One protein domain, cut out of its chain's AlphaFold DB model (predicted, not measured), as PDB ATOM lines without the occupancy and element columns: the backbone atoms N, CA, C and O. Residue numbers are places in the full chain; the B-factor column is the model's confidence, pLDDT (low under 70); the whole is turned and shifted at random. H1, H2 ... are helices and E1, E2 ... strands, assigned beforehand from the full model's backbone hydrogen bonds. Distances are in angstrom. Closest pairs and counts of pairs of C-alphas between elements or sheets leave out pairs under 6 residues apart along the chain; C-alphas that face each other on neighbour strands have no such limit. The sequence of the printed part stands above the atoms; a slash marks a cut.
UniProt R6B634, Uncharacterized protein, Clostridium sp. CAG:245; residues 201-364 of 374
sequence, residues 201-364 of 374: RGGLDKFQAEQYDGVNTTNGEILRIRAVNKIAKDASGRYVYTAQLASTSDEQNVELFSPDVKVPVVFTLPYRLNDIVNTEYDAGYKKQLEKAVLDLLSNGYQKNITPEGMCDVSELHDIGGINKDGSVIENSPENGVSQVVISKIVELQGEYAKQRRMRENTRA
ATOM      1  N   ARG A 201     -15.004 -33.841 -90.380       91.88
ATOM      2  CA  ARG A 201     -16.122 -34.050 -91.300       91.88
ATOM      3  C   ARG A 201     -17.096 -35.057 -90.726       91.88
ATOM      4  O   ARG A 201     -16.707 -35.957 -89.991       91.88
ATOM      5  N   GLY A 202     -18.364 -34.912 -91.071       88.12
ATOM      6  CA  GLY A 202     -19.424 -35.770 -90.564       88.12
ATOM      7  C   GLY A 202     -20.697 -34.981 -90.319       88.12
ATOM      8  O   GLY A 202     -20.898 -33.913 -90.897       88.12
ATOM      9  N   GLY A 203     -21.560 -35.515 -89.471       83.00
ATOM     10  CA  GLY A 203     -22.858 -34.929 -89.174       83.00
ATOM     11  C   GLY A 203     -23.830 -35.993 -88.696       83.00
ATOM     12  O   GLY A 203     -23.446 -36.941 -88.014       83.00
ATOM     13  N   LEU A 204     -25.096 -35.829 -89.058       81.69
ATOM     14  CA  LEU A 204     -26.150 -36.777 -88.718       81.69
ATOM     15  C   LEU A 204     -26.093 -37.993 -89.647       81.69
ATOM     16  O   LEU A 204     -26.153 -37.856 -90.871       81.69
ATOM     17  N   ASP A 205     -25.995 -39.180 -89.059       75.69
ATOM     18  CA  ASP A 205     -26.111 -40.438 -89.787       75.69
ATOM     19  C   ASP A 205     -27.577 -40.760 -90.158       75.69
ATOM     20  O   ASP A 205     -28.511 -39.996 -89.891       75.69
ATOM     21  N   LYS A 206     -27.804 -41.929 -90.776       71.81
ATOM     22  CA  LYS A 206     -29.150 -42.396 -91.175       71.81
ATOM     23  C   LYS A 206     -30.127 -42.545 -90.002       71.81
ATOM     24  O   LYS A 206     -31.333 -42.565 -90.228       71.81
ATOM     25  N   PHE A 207     -29.618 -42.658 -88.781       76.06
ATOM     26  CA  PHE A 207     -30.381 -42.794 -87.545       76.06
ATOM     27  C   PHE A 207     -30.434 -41.481 -86.750       76.06
ATOM     28  O   PHE A 207     -30.858 -41.488 -85.598       76.06
ATOM     29  N   GLN A 208     -30.035 -40.358 -87.363       76.50
ATOM     30  CA  GLN A 208     -29.917 -39.046 -86.722       76.50
ATOM     31  C   GLN A 208     -28.935 -39.019 -85.539       76.50
ATOM     32  O   GLN A 208     -29.009 -38.124 -84.698       76.50
ATOM     33  N   ALA A 209     -28.000 -39.968 -85.470       81.50
ATOM     34  CA  ALA A 209     -26.905 -39.915 -84.519       81.50
ATOM     35  C   ALA A 209     -25.768 -39.069 -85.098       81.50
ATOM     36  O   ALA A 209     -25.365 -39.240 -86.250       81.50
ATOM     37  N   GLU A 210     -25.245 -38.147 -84.295       87.69
ATOM     38  CA  GLU A 210     -24.101 -37.335 -84.690       87.69
ATOM     39  C   GLU A 210     -22.812 -38.182 -84.652       87.69
ATOM     40  O   GLU A 210     -22.431 -38.736 -83.613       87.69
ATOM     41  N   GLN A 211     -22.143 -38.294 -85.802       91.00
ATOM     42  CA  GLN A 211     -20.874 -39.001 -85.967       91.00
ATOM     43  C   GLN A 211     -19.923 -38.178 -86.835       91.00
ATOM     44  O   GLN A 211     -20.319 -37.636 -87.870       91.00
ATOM     45  N   TYR A 212     -18.657 -38.111 -86.427       92.94
ATOM     46  CA  TYR A 212     -17.635 -37.344 -87.134       92.94
ATOM     47  C   TYR A 212     -16.320 -38.111 -87.208       92.94
ATOM     48  O   TYR A 212     -15.973 -38.861 -86.296       92.94
ATOM     49  N   ASP A 213     -15.576 -37.872 -88.277       94.44
ATOM     50  CA  ASP A 213     -14.185 -38.265 -88.418       94.44
ATOM     51  C   ASP A 213     -13.336 -37.003 -88.550       94.44
ATOM     52  O   ASP A 213     -13.656 -36.088 -89.313       94.44
ATOM     53  N   GLY A 214     -12.247 -36.952 -87.799       94.19
ATOM     54  CA  GLY A 214     -11.290 -35.863 -87.836       94.19
ATOM     55  C   GLY A 214      -9.853 -36.353 -87.857       94.19
ATOM     56  O   GLY A 214      -9.585 -37.551 -87.948       94.19
ATOM     57  N   VAL A 215      -8.918 -35.416 -87.763       96.00
ATOM     58  CA  VAL A 215      -7.489 -35.714 -87.635       96.00
ATOM     59  C   VAL A 215      -7.070 -35.549 -86.182       96.00
ATOM     60  O   VAL A 215      -7.288 -34.496 -85.589       96.00
ATOM     61  N   ASN A 216      -6.440 -36.577 -85.623       94.94
ATOM     62  CA  ASN A 216      -5.794 -36.501 -84.324       94.94
ATOM     63  C   ASN A 216      -4.560 -35.598 -84.445       94.94
ATOM     64  O   ASN A 216      -3.575 -35.968 -85.081       94.94
ATOM     65  N   THR A 217      -4.604 -34.404 -83.864       93.56
ATOM     66  CA  THR A 217      -3.559 -33.385 -84.050       93.56
ATOM     67  C   THR A 217      -2.270 -33.692 -83.291       93.56
ATOM     68  O   THR A 217      -1.267 -33.010 -83.487       93.56
ATOM     69  N   THR A 218      -2.249 -34.741 -82.465       91.56
ATOM     70  CA  THR A 218      -1.035 -35.197 -81.776       91.56
ATOM     71  C   THR A 218      -0.207 -36.160 -82.630       91.56
ATOM     72  O   THR A 218       1.018 -36.158 -82.530       91.56
ATOM     73  N   ASN A 219      -0.843 -36.988 -83.468       91.25
ATOM     74  CA  ASN A 219      -0.159 -38.073 -84.193       91.25
ATOM     75  C   ASN A 219      -0.562 -38.232 -85.678       91.25
ATOM     76  O   ASN A 219       0.009 -39.070 -86.371       91.25
ATOM     77  N   GLY A 220      -1.517 -37.442 -86.180       91.56
ATOM     78  CA  GLY A 220      -2.002 -37.432 -87.568       91.56
ATOM     79  C   GLY A 220      -2.831 -38.648 -87.989       91.56
ATOM     80  O   GLY A 220      -3.099 -38.852 -89.180       91.56
ATOM     81  N   GLU A 221      -3.247 -39.461 -87.022       94.38
ATOM     82  CA  GLU A 221      -4.209 -40.537 -87.220       94.38
ATOM     83  C   GLU A 221      -5.631 -39.998 -87.420       94.38
ATOM     84  O   GLU A 221      -5.922 -38.817 -87.235       94.38
ATOM     85  N   ILE A 222      -6.537 -40.883 -87.818       95.31
ATOM     86  CA  ILE A 222      -7.961 -40.596 -87.935       95.31
ATOM     87  C   ILE A 222      -8.599 -40.694 -86.557       95.31
ATOM     88  O   ILE A 222      -8.649 -41.769 -85.958       95.31
ATOM     89  N   LEU A 223      -9.118 -39.569 -86.085       95.50
ATOM     90  CA  LEU A 223      -9.882 -39.457 -84.856       95.50
ATOM     91  C   LEU A 223     -11.364 -39.711 -85.153       95.50
ATOM     92  O   LEU A 223     -12.033 -38.898 -85.787       95.50
ATOM     93  N   ARG A 224     -11.887 -40.841 -84.690       94.25
ATOM     94  CA  ARG A 224     -13.295 -41.223 -84.802       94.25
ATOM     95  C   ARG A 224     -14.061 -40.729 -83.590       94.25
ATOM     96  O   ARG A 224     -13.756 -41.109 -82.461       94.25
ATOM     97  N   ILE A 225     -15.082 -39.924 -83.842       94.38
ATOM     98  CA  ILE A 225     -15.946 -39.321 -82.834       94.38
ATOM     99  C   ILE A 225     -17.333 -39.942 -83.017       94.38
ATOM    100  O   ILE A 225     -17.977 -39.784 -84.060       94.38
ATOM    101  N   ARG A 226     -17.769 -40.726 -82.031       92.38
ATOM    102  CA  ARG A 226     -19.000 -41.529 -82.087       92.38
ATOM    103  C   ARG A 226     -19.893 -41.247 -80.894       92.38
ATOM    104  O   ARG A 226     -19.433 -40.715 -79.887       92.38
ATOM    105  N   ALA A 227     -21.160 -41.646 -81.017       88.25
ATOM    106  CA  ALA A 227     -22.171 -41.476 -79.975       88.25
ATOM    107  C   ALA A 227     -22.203 -40.037 -79.427       88.25
ATOM    108  O   ALA A 227     -22.268 -39.831 -78.214       88.25
ATOM    109  N   VAL A 228     -22.100 -39.047 -80.324       91.94
ATOM    110  CA  VAL A 228     -22.086 -37.640 -79.932       91.94
ATOM    111  C   VAL A 228     -23.491 -37.238 -79.514       91.94
ATOM    112  O   VAL A 228     -24.413 -37.242 -80.326       91.94
ATOM    113  N   ASN A 229     -23.651 -36.867 -78.246       91.44
ATOM    114  CA  ASN A 229     -24.935 -36.471 -77.687       91.44
ATOM    115  C   ASN A 229     -24.853 -35.064 -77.107       91.44
ATOM    116  O   ASN A 229     -24.079 -34.798 -76.189       91.44
ATOM    117  N   LYS A 230     -25.700 -34.165 -77.612       90.50
ATOM    118  CA  LYS A 230     -25.917 -32.842 -77.021       90.50
ATOM    119  C   LYS A 230     -26.827 -32.979 -75.800       90.50
ATOM    120  O   LYS A 230     -28.015 -33.252 -75.955       90.50
ATOM    121  N   ILE A 231     -26.289 -32.736 -74.610       90.56
ATOM    122  CA  ILE A 231     -26.996 -32.948 -73.341       90.56
ATOM    123  C   ILE A 231     -27.750 -31.697 -72.887       90.56
ATOM    124  O   ILE A 231     -28.912 -31.771 -72.496       90.56
ATOM    125  N   ALA A 232     -27.087 -30.542 -72.911       86.81
ATOM    126  CA  ALA A 232     -27.632 -29.308 -72.354       86.81
ATOM    127  C   ALA A 232     -27.122 -28.070 -73.100       86.81
ATOM    128  O   ALA A 232     -26.145 -28.126 -73.852       86.81
ATOM    129  N   LYS A 233     -27.802 -26.946 -72.868       88.44
ATOM    130  CA  LYS A 233     -27.379 -25.604 -73.271       88.44
ATOM    131  C   LYS A 233     -27.563 -24.671 -72.082       88.44
ATOM    132  O   LYS A 233     -28.635 -24.672 -71.481       88.44
ATOM    133  N   ASP A 234     -26.545 -23.887 -71.759       81.88
ATOM    134  CA  ASP A 234     -26.636 -22.914 -70.675       81.88
ATOM    135  C   ASP A 234     -27.126 -21.536 -71.147       81.88
ATOM    136  O   ASP A 234     -27.277 -21.269 -72.344       81.88
ATOM    137  N   ALA A 235     -27.378 -20.638 -70.189       77.81
ATOM    138  CA  ALA A 235     -27.850 -19.281 -70.467       77.81
ATOM    139  C   ALA A 235     -26.836 -18.432 -71.259       77.81
ATOM    140  O   ALA A 235     -27.232 -17.482 -71.933       77.81
ATOM    141  N   SER A 236     -25.544 -18.783 -71.223       77.00
ATOM    142  CA  SER A 236     -24.487 -18.122 -72.005       77.00
ATOM    143  C   SER A 236     -24.449 -18.585 -73.470       77.00
ATOM    144  O   SER A 236     -23.801 -17.967 -74.324       77.00
ATOM    145  N   GLY A 237     -25.187 -19.656 -73.773       83.25
ATOM    146  CA  GLY A 237     -25.264 -20.278 -75.083       83.25
ATOM    147  C   GLY A 237     -24.264 -21.411 -75.300       83.25
ATOM    148  O   GLY A 237     -24.186 -21.899 -76.425       83.25
ATOM    149  N   ARG A 238     -23.539 -21.841 -74.261       90.69
ATOM    150  CA  ARG A 238     -22.583 -22.951 -74.300       90.69
ATOM    151  C   ARG A 238     -23.320 -24.288 -74.282       90.69
ATOM    152  O   ARG A 238     -24.259 -24.489 -73.513       90.69
ATOM    153  N   TYR A 239     -22.879 -25.203 -75.132       93.31
ATOM    154  CA  TYR A 239     -23.433 -26.540 -75.299       93.31
ATOM    155  C   TYR A 239     -22.576 -27.570 -74.569       93.31
ATOM    156  O   TYR A 239     -21.352 -27.499 -74.637       93.31
ATOM    157  N   VAL A 240     -23.219 -28.537 -73.915       94.56
ATOM    158  CA  VAL A 240     -22.557 -29.672 -73.253       94.56
ATOM    159  C   VAL A 240     -22.759 -30.926 -74.088       94.56
ATOM    160  O   VAL A 240     -23.894 -31.240 -74.460       94.56
ATOM    161  N   TYR A 241     -21.670 -31.634 -74.361       95.50
ATOM    162  CA  TYR A 241     -21.636 -32.821 -75.202       95.50
ATOM    163  C   TYR A 241     -21.003 -33.997 -74.474       95.50
ATOM    164  O   TYR A 241     -20.044 -33.819 -73.731       95.50
ATOM    165  N   THR A 242     -21.500 -35.201 -74.747       95.56
ATOM    166  CA  THR A 242     -20.765 -36.446 -74.500       95.56
ATOM    167  C   THR A 242     -20.417 -37.110 -75.826       95.56
ATOM    168  O   THR A 242     -21.143 -36.946 -76.807       95.56
ATOM    169  N   ALA A 243     -19.298 -37.830 -75.875       95.12
ATOM    170  CA  ALA A 243     -18.876 -38.586 -77.051       95.12
ATOM    171  C   ALA A 243     -17.984 -39.776 -76.672       95.12
ATOM    172  O   ALA A 243     -17.534 -39.908 -75.536       95.12
ATOM    173  N   GLN A 244     -17.713 -40.629 -77.655       93.94
ATOM    174  CA  GLN A 244     -16.730 -41.703 -77.589       93.94
ATOM    175  C   GLN A 244     -15.660 -41.495 -78.657       93.94
ATOM    176  O   GLN A 244     -15.986 -41.365 -79.840       93.94
ATOM    177  N   LEU A 245     -14.396 -41.473 -78.236       95.00
ATOM    178  CA  LEU A 245     -13.244 -41.188 -79.086       95.00
ATOM    179  C   LEU A 245     -12.410 -42.444 -79.342       95.00
ATOM    180  O   LEU A 245     -12.126 -43.211 -78.425       95.00
ATOM    181  N   ALA A 246     -11.973 -42.621 -80.584       93.38
ATOM    182  CA  ALA A 246     -10.977 -43.619 -80.963       93.38
ATOM    183  C   ALA A 246     -10.018 -43.047 -82.006       93.38
ATOM    184  O   ALA A 246     -10.431 -42.252 -82.844       93.38
ATOM    185  N   SER A 247      -8.760 -43.481 -81.990       91.50
ATOM    186  CA  SER A 247      -7.756 -43.096 -82.986       91.50
ATOM    187  C   SER A 247      -7.350 -44.307 -83.819       91.50
ATOM    188  O   SER A 247      -7.231 -45.418 -83.301       91.50
ATOM    189  N   THR A 248      -7.192 -44.124 -85.129       91.12
ATOM    190  CA  THR A 248      -6.797 -45.204 -86.037       91.12
ATOM    191  C   THR A 248      -5.950 -44.703 -87.201       91.12
ATOM    192  O   THR A 248      -6.153 -43.610 -87.716       91.12
ATOM    193  N   SER A 249      -5.005 -45.515 -87.666       86.25
ATOM    194  CA  SER A 249      -4.054 -45.113 -88.708       86.25
ATOM    195  C   SER A 249      -4.701 -44.802 -90.068       86.25
ATOM    196  O   SER A 249      -4.250 -43.897 -90.782       86.25
ATOM    197  N   ASP A 250      -5.776 -45.507 -90.430       83.94
ATOM    198  CA  ASP A 250      -6.479 -45.338 -91.703       83.94
ATOM    199  C   ASP A 250      -8.004 -45.317 -91.518       83.94
ATOM    200  O   ASP A 250      -8.566 -46.013 -90.675       83.94
ATOM    201  N   GLU A 251      -8.683 -44.526 -92.346       81.81
ATOM    202  CA  GLU A 251     -10.140 -44.373 -92.341       81.81
ATOM    203  C   GLU A 251     -10.845 -45.690 -92.655       81.81
ATOM    204  O   GLU A 251     -11.933 -45.940 -92.139       81.81
ATOM    205  N   GLN A 252     -10.209 -46.543 -93.464       84.44
ATOM    206  CA  GLN A 252     -10.747 -47.836 -93.881       84.44
ATOM    207  C   GLN A 252     -10.589 -48.936 -92.826       84.44
ATOM    208  O   GLN A 252     -11.131 -50.028 -93.001       84.44
ATOM    209  N   ASN A 253      -9.857 -48.681 -91.735       85.31
ATOM    210  CA  ASN A 253      -9.663 -49.682 -90.693       85.31
ATOM    211  C   ASN A 253     -11.001 -50.087 -90.068       85.31
ATOM    212  O   ASN A 253     -11.881 -49.254 -89.843       85.31
ATOM    213  N   VAL A 254     -11.152 -51.367 -89.732       84.81
ATOM    214  CA  VAL A 254     -12.380 -51.872 -89.106       84.81
ATOM    215  C   VAL A 254     -12.648 -51.119 -87.800       84.81
ATOM    216  O   VAL A 254     -11.750 -50.923 -86.983       84.81
ATOM    217  N   GLU A 255     -13.884 -50.656 -87.615       85.06
ATOM    218  CA  GLU A 255     -14.313 -50.012 -86.375       85.06
ATOM    219  C   GLU A 255     -14.948 -51.034 -85.433       85.06
ATOM    220  O   GLU A 255     -15.894 -51.731 -85.799       85.06
ATOM    221  N   LEU A 256     -14.457 -51.097 -84.196       82.06
ATOM    222  CA  LEU A 256     -15.112 -51.857 -83.140       82.06
ATOM    223  C   LEU A 256     -16.223 -51.005 -82.514       82.06
ATOM    224  O   LEU A 256     -15.989 -49.899 -82.027       82.06
ATOM    225  N   PHE A 257     -17.446 -51.536 -82.494       78.88
ATOM    226  CA  PHE A 257     -18.604 -50.863 -81.892       78.88
ATOM    227  C   PHE A 257     -18.669 -50.996 -80.365       78.88
ATOM    228  O   PHE A 257     -19.548 -50.404 -79.744       78.88
ATOM    229  N   SER A 258     -17.748 -51.746 -79.753       79.94
ATOM    230  CA  SER A 258     -17.710 -51.886 -78.298       79.94
ATOM    231  C   SER A 258     -17.398 -50.539 -77.634       79.94
ATOM    232  O   SER A 258     -16.444 -49.879 -78.045       79.94
ATOM    233  N   PRO A 259     -18.139 -50.127 -76.592       73.38
ATOM    234  CA  PRO A 259     -17.784 -48.947 -75.810       73.38
ATOM    235  C   PRO A 259     -16.462 -49.137 -75.051       73.38
ATOM    236  O   PRO A 259     -15.825 -48.152 -74.710       73.38
ATOM    237  N   ASP A 260     -16.030 -50.384 -74.836       78.38
ATOM    238  CA  ASP A 260     -14.837 -50.727 -74.048       78.38
ATOM    239  C   ASP A 260     -13.513 -50.436 -74.784       78.38
ATOM    240  O   ASP A 260     -12.437 -50.627 -74.231       78.38
ATOM    241  N   VAL A 261     -13.580 -50.001 -76.047       84.56
ATOM    242  CA  VAL A 261     -12.408 -49.696 -76.892       84.56
ATOM    243  C   VAL A 261     -12.374 -48.233 -77.341       84.56
ATOM    244  O   VAL A 261     -11.681 -47.895 -78.299       84.56
ATOM    245  N   LYS A 262     -13.172 -47.373 -76.697       91.88
ATOM    246  CA  LYS A 262     -13.296 -45.950 -77.029       91.88
ATOM    247  C   LYS A 262     -13.264 -45.127 -75.753       91.88
ATOM    248  O   LYS A 262     -13.972 -45.454 -74.810       91.88
ATOM    249  N   VAL A 263     -12.503 -44.038 -75.744       94.56
ATOM    250  CA  VAL A 263     -12.429 -43.124 -74.598       94.56
ATOM    251  C   VAL A 263     -13.754 -42.355 -74.485       94.56
ATOM    252  O   VAL A 263     -14.095 -41.609 -75.408       94.56
ATOM    253  N   PRO A 264     -14.525 -42.522 -73.399       95.25
ATOM    254  CA  PRO A 264     -15.733 -41.747 -73.145       95.25
ATOM    255  C   PRO A 264     -15.357 -40.350 -72.632       95.25
ATOM    256  O   PRO A 264     -14.624 -40.207 -71.658       95.25
ATOM    257  N   VAL A 265     -15.885 -39.306 -73.265       96.81
ATOM    258  CA  VAL A 265     -15.562 -37.917 -72.914       96.81
ATOM    259  C   VAL A 265     -16.808 -37.062 -72.749       96.81
ATOM    260  O   VAL A 265     -17.838 -37.301 -73.387       96.81
ATOM    261  N   VAL A 266     -16.689 -36.022 -71.929       96.94
ATOM    262  CA  VAL A 266     -17.621 -34.901 -71.825       96.94
ATOM    263  C   VAL A 266     -16.872 -33.601 -72.090       96.94
ATOM    264  O   VAL A 266     -15.745 -33.417 -71.637       96.94
ATOM    265  N   PHE A 267     -17.474 -32.718 -72.882       96.44
ATOM    266  CA  PHE A 267     -16.854 -31.456 -73.270       96.44
ATOM    267  C   PHE A 267     -17.880 -30.371 -73.566       96.44
ATOM    268  O   PHE A 267     -19.074 -30.640 -73.734       96.44
ATOM    269  N   THR A 268     -17.412 -29.123 -73.649       95.31
ATOM    270  CA  THR A 268     -18.286 -27.974 -73.897       95.31
ATOM    271  C   THR A 268     -17.884 -27.157 -75.120       95.31
ATOM    272  O   THR A 268     -16.706 -26.932 -75.382       95.31
ATOM    273  N   LEU A 269     -18.874 -26.688 -75.880       94.88
ATOM    274  CA  LEU A 269     -18.663 -25.921 -77.110       94.88
ATOM    275  C   LEU A 269     -19.451 -24.604 -77.108       94.88
ATOM    276  O   LEU A 269     -20.558 -24.553 -76.566       94.88
ATOM    277  N   PRO A 270     -18.942 -23.543 -77.757       91.69
ATOM    278  CA  PRO A 270     -19.636 -22.257 -77.845       91.69
ATOM    279  C   PRO A 270     -20.799 -22.271 -78.854       91.69
ATOM    280  O   PRO A 270     -21.701 -21.442 -78.765       91.69
ATOM    281  N   TYR A 271     -20.785 -23.219 -79.794       91.06
ATOM    282  CA  TYR A 271     -21.817 -23.457 -80.806       91.06
ATOM    283  C   TYR A 271     -22.092 -24.960 -80.912       91.06
ATOM    284  O   TYR A 271     -21.349 -25.769 -80.353       91.06
ATOM    285  N   ARG A 272     -23.154 -25.357 -81.623       91.19
ATOM    286  CA  ARG A 272     -23.406 -26.785 -81.862       91.19
ATOM    287  C   ARG A 272     -22.267 -27.370 -82.695       91.19
ATOM    288  O   ARG A 272     -21.850 -26.734 -83.658       91.19
ATOM    289  N   LEU A 273     -21.819 -28.586 -82.379       91.56
ATOM    290  CA  LEU A 273     -20.741 -29.243 -83.128       91.56
ATOM    291  C   LEU A 273     -21.071 -29.335 -84.623       91.56
ATOM    292  O   LEU A 273     -20.273 -28.914 -85.453       91.56
ATOM    293  N   ASN A 274     -22.292 -29.765 -84.957       90.31
ATOM    294  CA  ASN A 274     -22.762 -29.784 -86.340       90.31
ATOM    295  C   ASN A 274     -22.708 -28.402 -87.007       90.31
ATOM    296  O   ASN A 274     -22.395 -28.313 -88.188       90.31
ATOM    297  N   ASP A 275     -22.989 -27.322 -86.269       89.00
ATOM    298  CA  ASP A 275     -22.937 -25.978 -86.840       89.00
ATOM    299  C   ASP A 275     -21.485 -25.575 -87.130       89.00
ATOM    300  O   ASP A 275     -21.219 -25.066 -88.213       89.00
ATOM    301  N   ILE A 276     -20.547 -25.863 -86.217       89.31
ATOM    302  CA  ILE A 276     -19.106 -25.601 -86.398       89.31
ATOM    303  C   ILE A 276     -18.578 -26.307 -87.654       89.31
ATOM    304  O   ILE A 276     -17.884 -25.690 -88.457       89.31
ATOM    305  N   VAL A 277     -18.941 -27.580 -87.836       88.88
ATOM    306  CA  VAL A 277     -18.439 -28.423 -88.932       88.88
ATOM    307  C   VAL A 277     -19.130 -28.098 -90.262       88.88
ATOM    308  O   VAL A 277     -18.474 -27.925 -91.290       88.88
ATOM    309  N   ASN A 278     -20.461 -27.979 -90.270       86.50
ATOM    310  CA  ASN A 278     -21.249 -27.990 -91.507       86.50
ATOM    311  C   ASN A 278     -21.806 -26.623 -91.929       86.50
ATOM    312  O   ASN A 278     -22.308 -26.506 -93.044       86.50
ATOM    313  N   THR A 279     -21.700 -25.578 -91.103       82.81
ATOM    314  CA  THR A 279     -22.155 -24.229 -91.496       82.81
ATOM    315  C   THR A 279     -21.051 -23.478 -92.240       82.81
ATOM    316  O   THR A 279     -19.857 -23.650 -91.972       82.81
ATOM    317  N   GLU A 280     -21.445 -22.625 -93.182       73.00
ATOM    318  CA  GLU A 280     -20.559 -21.663 -93.836       73.00
ATOM    319  C   GLU A 280     -20.414 -20.412 -92.954       73.00
ATOM    320  O   GLU A 280     -21.239 -19.501 -92.987       73.00
ATOM    321  N   TYR A 281     -19.377 -20.392 -92.115       73.31
ATOM    322  CA  TYR A 281     -18.896 -19.177 -91.448       73.31
ATOM    323  C   TYR A 281     -17.819 -18.486 -92.299       73.31
ATOM    324  O   TYR A 281     -17.402 -19.008 -93.335       73.31
ATOM    325  N   ASP A 282     -17.307 -17.348 -91.819       83.31
ATOM    326  CA  ASP A 282     -16.019 -16.829 -92.288       83.31
ATOM    327  C   ASP A 282     -14.953 -17.941 -92.262       83.31
ATOM    328  O   ASP A 282     -14.787 -18.648 -91.261       83.31
ATOM    329  N   ALA A 283     -14.242 -18.109 -93.378       80.25
ATOM    330  CA  ALA A 283     -13.352 -19.245 -93.591       80.25
ATOM    331  C   ALA A 283     -12.170 -19.280 -92.605       80.25
ATOM    332  O   ALA A 283     -11.672 -20.364 -92.292       80.25
ATOM    333  N   GLY A 284     -11.718 -18.120 -92.115       86.06
ATOM    334  CA  GLY A 284     -10.655 -18.031 -91.116       86.06
ATOM    335  C   GLY A 284     -11.148 -18.462 -89.739       86.06
ATOM    336  O   GLY A 284     -10.546 -19.328 -89.103       86.06
ATOM    337  N   TYR A 285     -12.291 -17.920 -89.319       87.38
ATOM    338  CA  TYR A 285     -12.894 -18.241 -88.026       87.38
ATOM    339  C   TYR A 285     -13.364 -19.702 -87.933       87.38
ATOM    340  O   TYR A 285     -13.144 -20.361 -86.915       87.38
ATOM    341  N   LYS A 286     -13.935 -20.252 -89.014       88.06
ATOM    342  CA  LYS A 286     -14.320 -21.670 -89.082       88.06
ATOM    343  C   LYS A 286     -13.125 -22.588 -88.836       88.06
ATOM    344  O   LYS A 286     -13.180 -23.434 -87.950       88.06
ATOM    345  N   LYS A 287     -12.029 -22.372 -89.570       88.69
ATOM    346  CA  LYS A 287     -10.799 -23.165 -89.421       88.69
ATOM    347  C   LYS A 287     -10.218 -23.071 -88.016       88.69
ATOM    348  O   LYS A 287      -9.700 -24.058 -87.504       88.69
ATOM    349  N   GLN A 288     -10.306 -21.897 -87.393       91.12
ATOM    350  CA  GLN A 288      -9.864 -21.712 -86.015       91.12
ATOM    351  C   GLN A 288     -10.685 -22.570 -85.042       91.12
ATOM    352  O   GLN A 288     -10.102 -23.275 -84.220       91.12
ATOM    353  N   LEU A 289     -12.016 -22.559 -85.160       92.12
ATOM    354  CA  LEU A 289     -12.895 -23.378 -84.320       92.12
ATOM    355  C   LEU A 289     -12.717 -24.879 -84.575       92.12
ATOM    356  O   LEU A 289     -12.624 -25.643 -83.619       92.12
ATOM    357  N   GLU A 290     -12.634 -25.309 -85.835       92.62
ATOM    358  CA  GLU A 290     -12.394 -26.714 -86.193       92.62
ATOM    359  C   GLU A 290     -11.075 -27.219 -85.609       92.62
ATOM    360  O   GLU A 290     -11.036 -28.286 -84.998       92.62
ATOM    361  N   LYS A 291     -10.007 -26.423 -85.730       92.94
ATOM    362  CA  LYS A 291      -8.710 -26.753 -85.142       92.94
ATOM    363  C   LYS A 291      -8.798 -26.865 -83.622       92.94
ATOM    364  O   LYS A 291      -8.313 -27.844 -83.071       92.94
ATOM    365  N   ALA A 292      -9.459 -25.919 -82.956       94.69
ATOM    366  CA  ALA A 292      -9.640 -25.962 -81.508       94.69
ATOM    367  C   ALA A 292     -10.410 -27.214 -81.056       94.69
ATOM    368  O   ALA A 292     -10.038 -27.838 -80.063       94.69
ATOM    369  N   VAL A 293     -11.454 -27.614 -81.799       95.69
ATOM    370  CA  VAL A 293     -12.213 -28.854 -81.549       95.69
ATOM    371  C   VAL A 293     -11.314 -30.072 -81.700       95.69
ATOM    372  O   VAL A 293     -11.296 -30.926 -80.817       95.69
ATOM    373  N   LEU A 294     -10.548 -30.151 -82.786       96.31
ATOM    374  CA  LEU A 294      -9.625 -31.259 -83.003       96.31
ATOM    375  C   LEU A 294      -8.548 -31.319 -81.918       96.31
ATOM    376  O   LEU A 294      -8.292 -32.401 -81.403       96.31
ATOM    377  N   ASP A 295      -7.976 -30.186 -81.516       95.50
ATOM    378  CA  ASP A 295      -6.967 -30.122 -80.456       95.50
ATOM    379  C   ASP A 295      -7.542 -30.560 -79.101       95.50
ATOM    380  O   ASP A 295      -6.918 -31.350 -78.390       95.50
ATOM    381  N   LEU A 296      -8.752 -30.110 -78.754       96.81
ATOM    382  CA  LEU A 296      -9.458 -30.530 -77.543       96.81
ATOM    383  C   LEU A 296      -9.680 -32.049 -77.524       96.81
ATOM    384  O   LEU A 296      -9.307 -32.717 -76.560       96.81
ATOM    385  N   LEU A 297     -10.267 -32.601 -78.590       97.00
ATOM    386  CA  LEU A 297     -10.614 -34.021 -78.658       97.00
ATOM    387  C   LEU A 297      -9.371 -34.913 -78.771       97.00
ATOM    388  O   LEU A 297      -9.334 -35.980 -78.166       97.00
ATOM    389  N   SER A 298      -8.336 -34.475 -79.492       96.12
ATOM    390  CA  SER A 298      -7.070 -35.210 -79.614       96.12
ATOM    391  C   SER A 298      -6.363 -35.297 -78.269       96.12
ATOM    392  O   SER A 298      -6.027 -36.390 -77.821       96.12
ATOM    393  N   ASN A 299      -6.216 -34.170 -77.570       95.44
ATOM    394  CA  ASN A 299      -5.617 -34.156 -76.236       95.44
ATOM    395  C   ASN A 299      -6.462 -34.942 -75.228       95.44
ATOM    396  O   ASN A 299      -5.913 -35.673 -74.406       95.44
ATOM    397  N   GLY A 300      -7.789 -34.821 -75.313       94.06
ATOM    398  CA  GLY A 300      -8.727 -35.590 -74.504       94.06
ATOM    399  C   GLY A 300      -8.629 -37.096 -74.742       94.06
ATOM    400  O   GLY A 300      -8.733 -37.868 -73.798       94.06
ATOM    401  N   TYR A 301      -8.374 -37.530 -75.975       95.19
ATOM    402  CA  TYR A 301      -8.096 -38.931 -76.275       95.19
ATOM    403  C   TYR A 301      -6.746 -39.363 -75.685       95.19
ATOM    404  O   TYR A 301      -6.716 -40.287 -74.883       95.19
ATOM    405  N   GLN A 302      -5.652 -38.662 -76.010       93.69
ATOM    406  CA  GLN A 302      -4.288 -39.059 -75.627       93.69
ATOM    407  C   GLN A 302      -4.057 -39.096 -74.111       93.69
ATOM    408  O   GLN A 302      -3.366 -39.983 -73.620       93.69
ATOM    409  N   LYS A 303      -4.637 -38.150 -73.358       94.00
ATOM    410  CA  LYS A 303      -4.512 -38.108 -71.890       94.00
ATOM    411  C   LYS A 303      -5.186 -39.290 -71.192       94.00
ATOM    412  O   LYS A 303      -4.810 -39.609 -70.072       94.00
ATOM    413  N   ASN A 304      -6.149 -39.919 -71.860       93.56
ATOM    414  CA  ASN A 304      -6.994 -40.972 -71.307       93.56
ATOM    415  C   ASN A 304      -6.745 -42.319 -72.007       93.56
ATOM    416  O   ASN A 304      -7.626 -43.177 -72.088       93.56
ATOM    417  N   ILE A 305      -5.533 -42.502 -72.536       90.62
ATOM    418  CA  ILE A 305      -4.992 -43.812 -72.895       90.62
ATOM    419  C   ILE A 305      -4.183 -44.309 -71.696       90.62
ATOM    420  O   ILE A 305      -3.363 -43.576 -71.143       90.62
ATOM    421  N   THR A 306      -4.405 -45.554 -71.283       85.69
ATOM    422  CA  THR A 306      -3.640 -46.172 -70.198       85.69
ATOM    423  C   THR A 306      -2.177 -46.386 -70.617       85.69
ATOM    424  O   THR A 306      -1.876 -46.443 -71.814       85.69
ATOM    425  N   PRO A 307      -1.237 -46.562 -69.670       84.06
ATOM    426  CA  PRO A 307       0.159 -46.879 -69.989       84.06
ATOM    427  C   PRO A 307       0.333 -48.114 -70.890       84.06
ATOM    428  O   PRO A 307       1.301 -48.202 -71.640       84.06
ATOM    429  N   GLU A 308      -0.614 -49.057 -70.853       84.00
ATOM    430  CA  GLU A 308      -0.645 -50.267 -71.685       84.00
ATOM    431  C   GLU A 308      -1.201 -50.027 -73.103       84.00
ATOM    432  O   GLU A 308      -1.298 -50.966 -73.894       84.00
ATOM    433  N   GLY A 309      -1.578 -48.790 -73.438       83.19
ATOM    434  CA  GLY A 309      -2.131 -48.421 -74.742       83.19
ATOM    435  C   GLY A 309      -3.628 -48.705 -74.901       83.19
ATOM    436  O   GLY A 309      -4.125 -48.712 -76.027       83.19
ATOM    437  N   MET A 310      -4.352 -48.952 -73.806       87.12
ATOM    438  CA  MET A 310      -5.797 -49.204 -73.831       87.12
ATOM    439  C   MET A 310      -6.581 -47.910 -73.605       87.12
ATOM    440  O   MET A 310      -6.094 -46.984 -72.968       87.12
ATOM    441  N   CYS A 311      -7.811 -47.825 -74.113       90.12
ATOM    442  CA  CYS A 311      -8.676 -46.679 -73.818       90.12
ATOM    443  C   CYS A 311      -9.140 -46.744 -72.360       90.12
ATOM    444  O   CYS A 311      -9.693 -47.764 -71.941       90.12
ATOM    445  N   ASP A 312      -8.963 -45.665 -71.599       90.88
ATOM    446  CA  ASP A 312      -9.505 -45.586 -70.250       90.88
ATOM    447  C   ASP A 312     -11.016 -45.350 -70.306       90.88
ATOM    448  O   ASP A 312     -11.499 -44.246 -70.554       90.88
ATOM    449  N   VAL A 313     -11.768 -46.420 -70.070       90.38
ATOM    450  CA  VAL A 313     -13.235 -46.409 -70.018       90.38
ATOM    451  C   VAL A 313     -13.770 -46.298 -68.594       90.38
ATOM    452  O   VAL A 313     -14.968 -46.518 -68.364       90.38
ATOM    453  N   SER A 314     -12.886 -46.026 -67.626       88.44
ATOM    454  CA  SER A 314     -13.201 -46.212 -66.221       88.44
ATOM    455  C   SER A 314     -14.197 -45.191 -65.678       88.44
ATOM    456  O   SER A 314     -15.076 -45.539 -64.878       88.44
ATOM    457  N   GLU A 315     -14.111 -43.976 -66.198       91.88
ATOM    458  CA  GLU A 315     -14.942 -42.826 -65.889       91.88
ATOM    459  C   GLU A 315     -15.300 -42.061 -67.165       91.88
ATOM    460  O   GLU A 315     -14.826 -42.389 -68.247       91.88
ATOM    461  N   LEU A 316     -16.190 -41.073 -67.049       94.88
ATOM    462  CA  LEU A 316     -16.487 -40.144 -68.134       94.88
ATOM    463  C   LEU A 316     -15.542 -38.947 -68.010       94.88
ATOM    464  O   LEU A 316     -15.700 -38.120 -67.109       94.88
ATOM    465  N   HIS A 317     -14.572 -38.854 -68.913       96.62
ATOM    466  CA  HIS A 317     -13.495 -37.873 -68.812       96.62
ATOM    467  C   HIS A 317     -13.968 -36.472 -69.186       96.62
ATOM    468  O   HIS A 317     -14.386 -36.244 -70.323       96.62
ATOM    469  N   ASP A 318     -13.888 -35.523 -68.252       96.06
ATOM    470  CA  ASP A 318     -14.041 -34.105 -68.581       96.06
ATOM    471  C   ASP A 318     -12.756 -33.606 -69.237       96.06
ATOM    472  O   ASP A 318     -11.712 -33.489 -68.598       96.06
ATOM    473  N   ILE A 319     -12.837 -33.334 -70.536       96.44
ATOM    474  CA  ILE A 319     -11.682 -32.902 -71.327       96.44
ATOM    475  C   ILE A 319     -11.628 -31.379 -71.493       96.44
ATOM    476  O   ILE A 319     -10.712 -30.879 -72.142       96.44
ATOM    477  N   GLY A 320     -12.578 -30.640 -70.907       94.94
ATOM    478  CA  GLY A 320     -12.679 -29.186 -71.009       94.94
ATOM    479  C   GLY A 320     -13.650 -28.718 -72.095       94.94
ATOM    480  O   GLY A 320     -14.689 -29.329 -72.363       94.94
ATOM    481  N   GLY A 321     -13.352 -27.583 -72.711       94.69
ATOM    482  CA  GLY A 321     -14.209 -26.992 -73.723       94.69
ATOM    483  C   GLY A 321     -13.537 -25.909 -74.540       94.69
ATOM    484  O   GLY A 321     -12.340 -25.671 -74.431       94.69
ATOM    485  N   ILE A 322     -14.327 -25.255 -75.387       94.25
ATOM    486  CA  ILE A 322     -13.857 -24.187 -76.274       94.25
ATOM    487  C   ILE A 322     -14.638 -22.907 -76.006       94.25
ATOM    488  O   ILE A 322     -15.834 -22.933 -75.705       94.25
ATOM    489  N   ASN A 323     -13.954 -21.774 -76.099       90.50
ATOM    490  CA  ASN A 323     -14.546 -20.446 -76.027       90.50
ATOM    491  C   ASN A 323     -14.881 -19.890 -77.417       90.50
ATOM    492  O   ASN A 323     -14.456 -20.408 -78.446       90.50
ATOM    493  N   LYS A 324     -15.669 -18.809 -77.466       88.19
ATOM    494  CA  LYS A 324     -16.062 -18.160 -78.732       88.19
ATOM    495  C   LYS A 324     -14.871 -17.607 -79.523       88.19
ATOM    496  O   LYS A 324     -15.005 -17.370 -80.713       88.19
ATOM    497  N   ASP A 325     -13.730 -17.397 -78.887       87.06
ATOM    498  CA  ASP A 325     -12.475 -16.995 -79.519       87.06
ATOM    499  C   ASP A 325     -11.692 -18.179 -80.123       87.06
ATOM    500  O   ASP A 325     -10.648 -17.959 -80.723       87.06
ATOM    501  N   GLY A 326     -12.171 -19.420 -79.977       86.06
ATOM    502  CA  GLY A 326     -11.467 -20.620 -80.430       86.06
ATOM    503  C   GLY A 326     -10.340 -21.077 -79.502       86.06
ATOM    504  O   GLY A 326      -9.502 -21.867 -79.924       86.06
ATOM    505  N   SER A 327     -10.308 -20.609 -78.253       90.25
ATOM    506  CA  SER A 327      -9.350 -21.076 -77.247       90.25
ATOM    507  C   SER A 327      -9.889 -22.292 -76.492       90.25
ATOM    508  O   SER A 327     -11.064 -22.324 -76.113       90.25
ATOM    509  N   VAL A 328      -9.022 -23.279 -76.247       92.44
ATOM    510  CA  VAL A 328      -9.315 -24.422 -75.369       92.44
ATOM    511  C   VAL A 328      -9.245 -23.965 -73.913       92.44
ATOM    512  O   VAL A 328      -8.285 -23.307 -73.516       92.44
ATOM    513  N   ILE A 329     -10.255 -24.316 -73.124       93.06
ATOM    514  CA  ILE A 329     -10.375 -23.970 -71.709       93.06
ATOM    515  C   ILE A 329     -10.752 -25.179 -70.861       93.06
ATOM    516  O   ILE A 329     -11.407 -26.109 -71.328       93.06
ATOM    517  N   GLU A 330     -10.390 -25.137 -69.584       92.31
ATOM    518  CA  GLU A 330     -10.923 -26.070 -68.595       92.31
ATOM    519  C   GLU A 330     -12.344 -25.661 -68.202       92.31
ATOM    520  O   GLU A 330     -12.668 -24.468 -68.158       92.31
ATOM    521  N   ASN A 331     -13.194 -26.640 -67.888       90.19
ATOM    522  CA  ASN A 331     -14.557 -26.377 -67.439       90.19
ATOM    523  C   ASN A 331     -14.563 -25.904 -65.978       90.19
ATOM    524  O   ASN A 331     -14.857 -26.661 -65.057       90.19
ATOM    525  N   SER A 332     -14.245 -24.626 -65.766       88.19
ATOM    526  CA  SER A 332     -14.200 -23.995 -64.447       88.19
ATOM    527  C   SER A 332     -14.946 -22.653 -64.421       88.19
ATOM    528  O   SER A 332     -15.094 -22.000 -65.464       88.19
ATOM    529  N   PRO A 333     -15.399 -22.193 -63.236       84.62
ATOM    530  CA  PRO A 333     -16.024 -20.877 -63.105       84.62
ATOM    531  C   PRO A 333     -15.068 -19.741 -63.490       84.62
ATOM    532  O   PRO A 333     -15.492 -18.741 -64.063       84.62
ATOM    533  N   GLU A 334     -13.772 -19.923 -63.221       84.88
ATOM    534  CA  GLU A 334     -12.693 -18.976 -63.531       84.88
ATOM    535  C   GLU A 334     -12.544 -18.748 -65.043       84.88
ATOM    536  O   GLU A 334     -12.264 -17.634 -65.479       84.88
ATOM    537  N   ASN A 335     -12.840 -19.773 -65.847       84.25
ATOM    538  CA  ASN A 335     -12.837 -19.705 -67.308       84.25
ATOM    539  C   ASN A 335     -14.191 -19.269 -67.901       84.25
ATOM    540  O   ASN A 335     -14.412 -19.376 -69.111       84.25
ATOM    541  N   GLY A 336     -15.116 -18.783 -67.066       79.31
ATOM    542  CA  GLY A 336     -16.428 -18.295 -67.491       79.31
ATOM    543  C   GLY A 336     -17.436 -19.400 -67.815       79.31
ATOM    544  O   GLY A 336     -18.426 -19.142 -68.504       79.31
ATOM    545  N   VAL A 337     -17.209 -20.630 -67.339       86.38
ATOM    546  CA  VAL A 337     -18.179 -21.726 -67.453       86.38
ATOM    547  C   VAL A 337     -19.188 -21.630 -66.311       86.38
ATOM    548  O   VAL A 337     -18.826 -21.498 -65.144       86.38
ATOM    549  N   SER A 338     -20.480 -21.666 -66.641       88.31
ATOM    550  CA  SER A 338     -21.536 -21.504 -65.642       88.31
ATOM    551  C   SER A 338     -21.585 -22.678 -64.657       88.31
ATOM    552  O   SER A 338     -21.371 -23.834 -65.026       88.31
ATOM    553  N   GLN A 339     -21.958 -22.399 -63.402       88.75
ATOM    554  CA  GLN A 339     -22.090 -23.436 -62.370       88.75
ATOM    555  C   GLN A 339     -23.082 -24.538 -62.771       88.75
ATOM    556  O   GLN A 339     -22.895 -25.699 -62.427       88.75
ATOM    557  N   VAL A 340     -24.106 -24.184 -63.553       88.44
ATOM    558  CA  VAL A 340     -25.091 -25.129 -64.096       88.44
ATOM    559  C   VAL A 340     -24.421 -26.175 -64.990       88.44
ATOM    560  O   VAL A 340     -24.736 -27.358 -64.886       88.44
ATOM    561  N   VAL A 341     -23.480 -25.760 -65.842       89.19
ATOM    562  CA  VAL A 341     -22.731 -26.671 -66.721       89.19
ATOM    563  C   VAL A 341     -21.830 -27.589 -65.905       89.19
ATOM    564  O   VAL A 341     -21.849 -28.795 -66.123       89.19
ATOM    565  N   ILE A 342     -21.109 -27.040 -64.928       90.69
ATOM    566  CA  ILE A 342     -20.209 -27.815 -64.063       90.69
ATOM    567  C   ILE A 342     -21.000 -28.864 -63.273       90.69
ATOM    568  O   ILE A 342     -20.650 -30.041 -63.277       90.69
ATOM    569  N   SER A 343     -22.119 -28.471 -62.658       91.12
ATOM    570  CA  SER A 343     -23.002 -29.415 -61.966       91.12
ATOM    571  C   SER A 343     -23.545 -30.492 -62.906       91.12
ATOM    572  O   SER A 343     -23.638 -31.650 -62.502       91.12
ATOM    573  N   LYS A 344     -23.850 -30.147 -64.165       93.44
ATOM    574  CA  LYS A 344     -24.320 -31.130 -65.146       93.44
ATOM    575  C   LYS A 344     -23.231 -32.125 -65.549       93.44
ATOM    576  O   LYS A 344     -23.535 -33.301 -65.720       93.44
ATOM    577  N   ILE A 345     -21.981 -31.683 -65.677       93.25
ATOM    578  CA  ILE A 345     -20.836 -32.566 -65.948       93.25
ATOM    579  C   ILE A 345     -20.681 -33.590 -64.818       93.25
ATOM    580  O   ILE A 345     -20.638 -34.789 -65.089       93.25
ATOM    581  N   VAL A 346     -20.708 -33.143 -63.560       94.00
ATOM    582  CA  VAL A 346     -20.611 -34.033 -62.388       94.00
ATOM    583  C   VAL A 346     -21.767 -35.041 -62.343       94.00
ATOM    584  O   VAL A 346     -21.564 -36.220 -62.049       94.00
ATOM    585  N   GLU A 347     -22.987 -34.605 -62.669       94.25
ATOM    586  CA  GLU A 347     -24.152 -35.491 -62.775       94.25
ATOM    587  C   GLU A 347     -23.933 -36.579 -63.839       94.25
ATOM    588  O   GLU A 347     -24.105 -37.762 -63.544       94.25
ATOM    589  N   LEU A 348     -23.479 -36.200 -65.041       94.25
ATOM    590  CA  LEU A 348     -23.192 -37.129 -66.139       94.25
ATOM    591  C   LEU A 348     -22.093 -38.135 -65.781       94.25
ATOM    592  O   LEU A 348     -22.208 -39.316 -66.110       94.25
ATOM    593  N   GLN A 349     -21.048 -37.696 -65.078       94.62
ATOM    594  CA  GLN A 349     -19.997 -38.582 -64.573       94.62
ATOM    595  C   GLN A 349     -20.561 -39.612 -63.584       94.62
ATOM    596  O   GLN A 349     -20.274 -40.809 -63.687       94.62
ATOM    597  N   GLY A 350     -21.435 -39.173 -62.674       93.06
ATOM    598  CA  GLY A 350     -22.134 -40.056 -61.742       93.06
ATOM    599  C   GLY A 350     -23.074 -41.051 -62.435       93.06
ATOM    600  O   GLY A 350     -23.129 -42.223 -62.049       93.06
ATOM    601  N   GLU A 351     -23.801 -40.620 -63.468       92.69
ATOM    602  CA  GLU A 351     -24.655 -41.490 -64.285       92.69
ATOM    603  C   GLU A 351     -23.842 -42.533 -65.052       92.69
ATOM    604  O   GLU A 351     -24.188 -43.718 -65.030       92.69
ATOM    605  N   TYR A 352     -22.735 -42.122 -65.673       92.00
ATOM    606  CA  TYR A 352     -21.842 -43.022 -66.393       92.00
ATOM    607  C   TYR A 352     -21.287 -44.115 -65.470       92.00
ATOM    608  O   TYR A 352     -21.385 -45.304 -65.786       92.00
ATOM    609  N   ALA A 353     -20.806 -43.741 -64.279       90.75
ATOM    610  CA  ALA A 353     -20.310 -44.691 -63.285       90.75
ATOM    611  C   ALA A 353     -21.388 -45.704 -62.851       90.75
ATOM    612  O   ALA A 353     -21.109 -46.900 -62.727       90.75
ATOM    613  N   LYS A 354     -22.640 -45.260 -62.665       89.94
ATOM    614  CA  LYS A 354     -23.773 -46.153 -62.353       89.94
ATOM    615  C   LYS A 354     -24.060 -47.126 -63.496       89.94
ATOM    616  O   LYS A 354     -24.173 -48.327 -63.254       89.94
ATOM    617  N   GLN A 355     -24.142 -46.632 -64.733       87.38
ATOM    618  CA  GLN A 355     -24.397 -47.467 -65.912       87.38
ATOM    619  C   GLN A 355     -23.288 -48.494 -66.144       87.38
ATOM    620  O   GLN A 355     -23.566 -49.617 -66.566       87.38
ATOM    621  N   ARG A 356     -22.034 -48.124 -65.875       85.50
ATOM    622  CA  ARG A 356     -20.893 -49.032 -65.983       85.50
ATOM    623  C   ARG A 356     -20.980 -50.163 -64.959       85.50
ATOM    624  O   ARG A 356     -20.924 -51.322 -65.354       85.50
ATOM    625  N   ARG A 357     -21.225 -49.845 -63.682       83.75
ATOM    626  CA  ARG A 357     -21.421 -50.862 -62.629       83.75
ATOM    627  C   ARG A 357     -22.559 -51.823 -62.962       83.75
ATOM    628  O   ARG A 357     -22.437 -53.021 -62.733       83.75
ATOM    629  N   MET A 358     -23.656 -51.319 -63.532       83.00
ATOM    630  CA  MET A 358     -24.751 -52.174 -63.999       83.00
ATOM    631  C   MET A 358     -24.286 -53.134 -65.100       83.00
ATOM    632  O   MET A 358     -24.533 -54.329 -64.985       83.00
ATOM    633  N   ARG A 359     -23.559 -52.644 -66.118       80.44
ATOM    634  CA  ARG A 359     -23.013 -53.475 -67.208       80.44
ATOM    635  C   ARG A 359     -22.029 -54.537 -66.714       80.44
ATOM    636  O   ARG A 359     -22.087 -55.676 -67.170       80.44
ATOM    637  N   GLU A 360     -21.146 -54.180 -65.786       77.19
ATOM    638  CA  GLU A 360     -20.192 -55.111 -65.169       77.19
ATOM    639  C   GLU A 360     -20.917 -56.188 -64.353       77.19
ATOM    640  O   GLU A 360     -20.633 -57.374 -64.516       77.19
ATOM    641  N   ASN A 361     -21.931 -55.805 -63.573       71.62
ATOM    642  CA  ASN A 361     -22.750 -56.752 -62.817       71.62
ATOM    643  C   ASN A 361     -23.538 -57.702 -63.727       71.62
ATOM    644  O   ASN A 361     -23.649 -58.876 -63.399       71.62
ATOM    645  N   THR A 362     -24.057 -57.241 -64.872       63.19
ATOM    646  CA  THR A 362     -24.758 -58.117 -65.831       63.19
ATOM    647  C   THR A 362     -23.806 -59.093 -66.529       63.19
ATOM    648  O   THR A 362     -24.190 -60.228 -66.792       63.19
ATOM    649  N   ARG A 363     -22.553 -58.693 -66.792       59.12
ATOM    650  CA  ARG A 363     -21.510 -59.588 -67.337       59.12
ATOM    651  C   ARG A 363     -21.036 -60.642 -66.330       59.12
ATOM    652  O   ARG A 363     -20.552 -61.688 -66.746       59.12
ATOM    653  N   ALA A 364     -21.173 -60.373 -65.032       55.72
ATOM    654  CA  ALA A 364     -20.756 -61.264 -63.951       55.72
ATOM    655  C   ALA A 364     -21.813 -62.307 -63.544       55.72
ATOM    656  O   ALA A 364     -21.527 -63.138 -62.684       55.72
TER     657      ALA A 364
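This is residues 201 to 364 of the 374 residues of an uncharacterized protein of Clostridium sp. CAG:245 (UniProt R6B634). A twisted, curled sheet of six strands wraps round the long helix H2, with the short helix H1 next to H2 on the same face. The longest helix, H3, packs on the opposite face over E4 and E5, and its residues 357 to 363 stick out with Ala 364. The printed part has 164 residues, in the order E1 E2 E3 E4 E5 H1 H2 E6 H3; the mixed sheet runs E1 E2 E3 E4 E5 E6, and the class is mixed, helices and strands. The whole is compact, with a radius of gyration of the C-alphas of 15.6 A and spans of 51 by 39 by 34 A.

E1, residues 201 to 204, E2, residues 210 to 215, E3, residues 222 to 233, E4, residues 239 to 248, and E5, residues 263 to 269, form a meander, each strand the antiparallel neighbour of the one before. N 203 and O 211 are 2.9 A apart across the hairpin E1 and E2, N 214 and O 223 2.8 A across E2 and E3, N 226 and O 244 2.9 A across E3 and E4, and N 243 and O 265 2.9 A across E4 and E5. E3 bends by 63 degrees at residue 227 and E4 by 55 degrees at residue 242. E6, residues 317 to 322, is the parallel neighbour of E5, with N 266 and O 317 2.8 A apart. E5, H1, residues 273 to 278, H2, residues 283 to 303, and E6 make a strand-helix-strand unit, two parallel neighbour strands with helices between, whose crossover is left-handed. The sheet curls round H2; the closest C-alphas of H2 and E6 are those of Gly 300 and Ile 319, 5.1 A apart. H1 is on the sheet too, with the C-alphas of Gly 203 and Asn 274, the closest of E1 and H1, 5.9 A apart. H1 touches H2, which meets it with residues 286 to 290 alone, at a steep tilt of 47 degrees, opposite ways; their closest C-alphas, of Ile 276 and Lys 286, are 6.7 A apart. H3, residues 339 to 363, is on the sheet at a height of 9.1 A, over E4 and E5, and runs along the strands, at 18 degrees to E5 on the local plane; with H1 and H2 on one face and H3 on the other there are three layers. H3 is apart from H1 and H2. In H1, H2 and H3 every O i to N i+4 pair is within hydrogen-bond range.

E1 begins at C-alpha 201, (-16.122, -34.050, -91.300). E3 is 28.6 A long, E4 27.2 A, H2 30.1 A and H3 36.5 A; H3 ends at C-alpha 363, (-21.510, -59.588, -67.337).

The C-alphas of Asp 282 and Ala 364, the two farthest apart, are 52.9 A apart. The printed part has no cut. The links E4 to E5, H2 to E6 and E6 to H3 are long. The mean pLDDT of the printed part is 88.6; residues 362 to 364 are under 70.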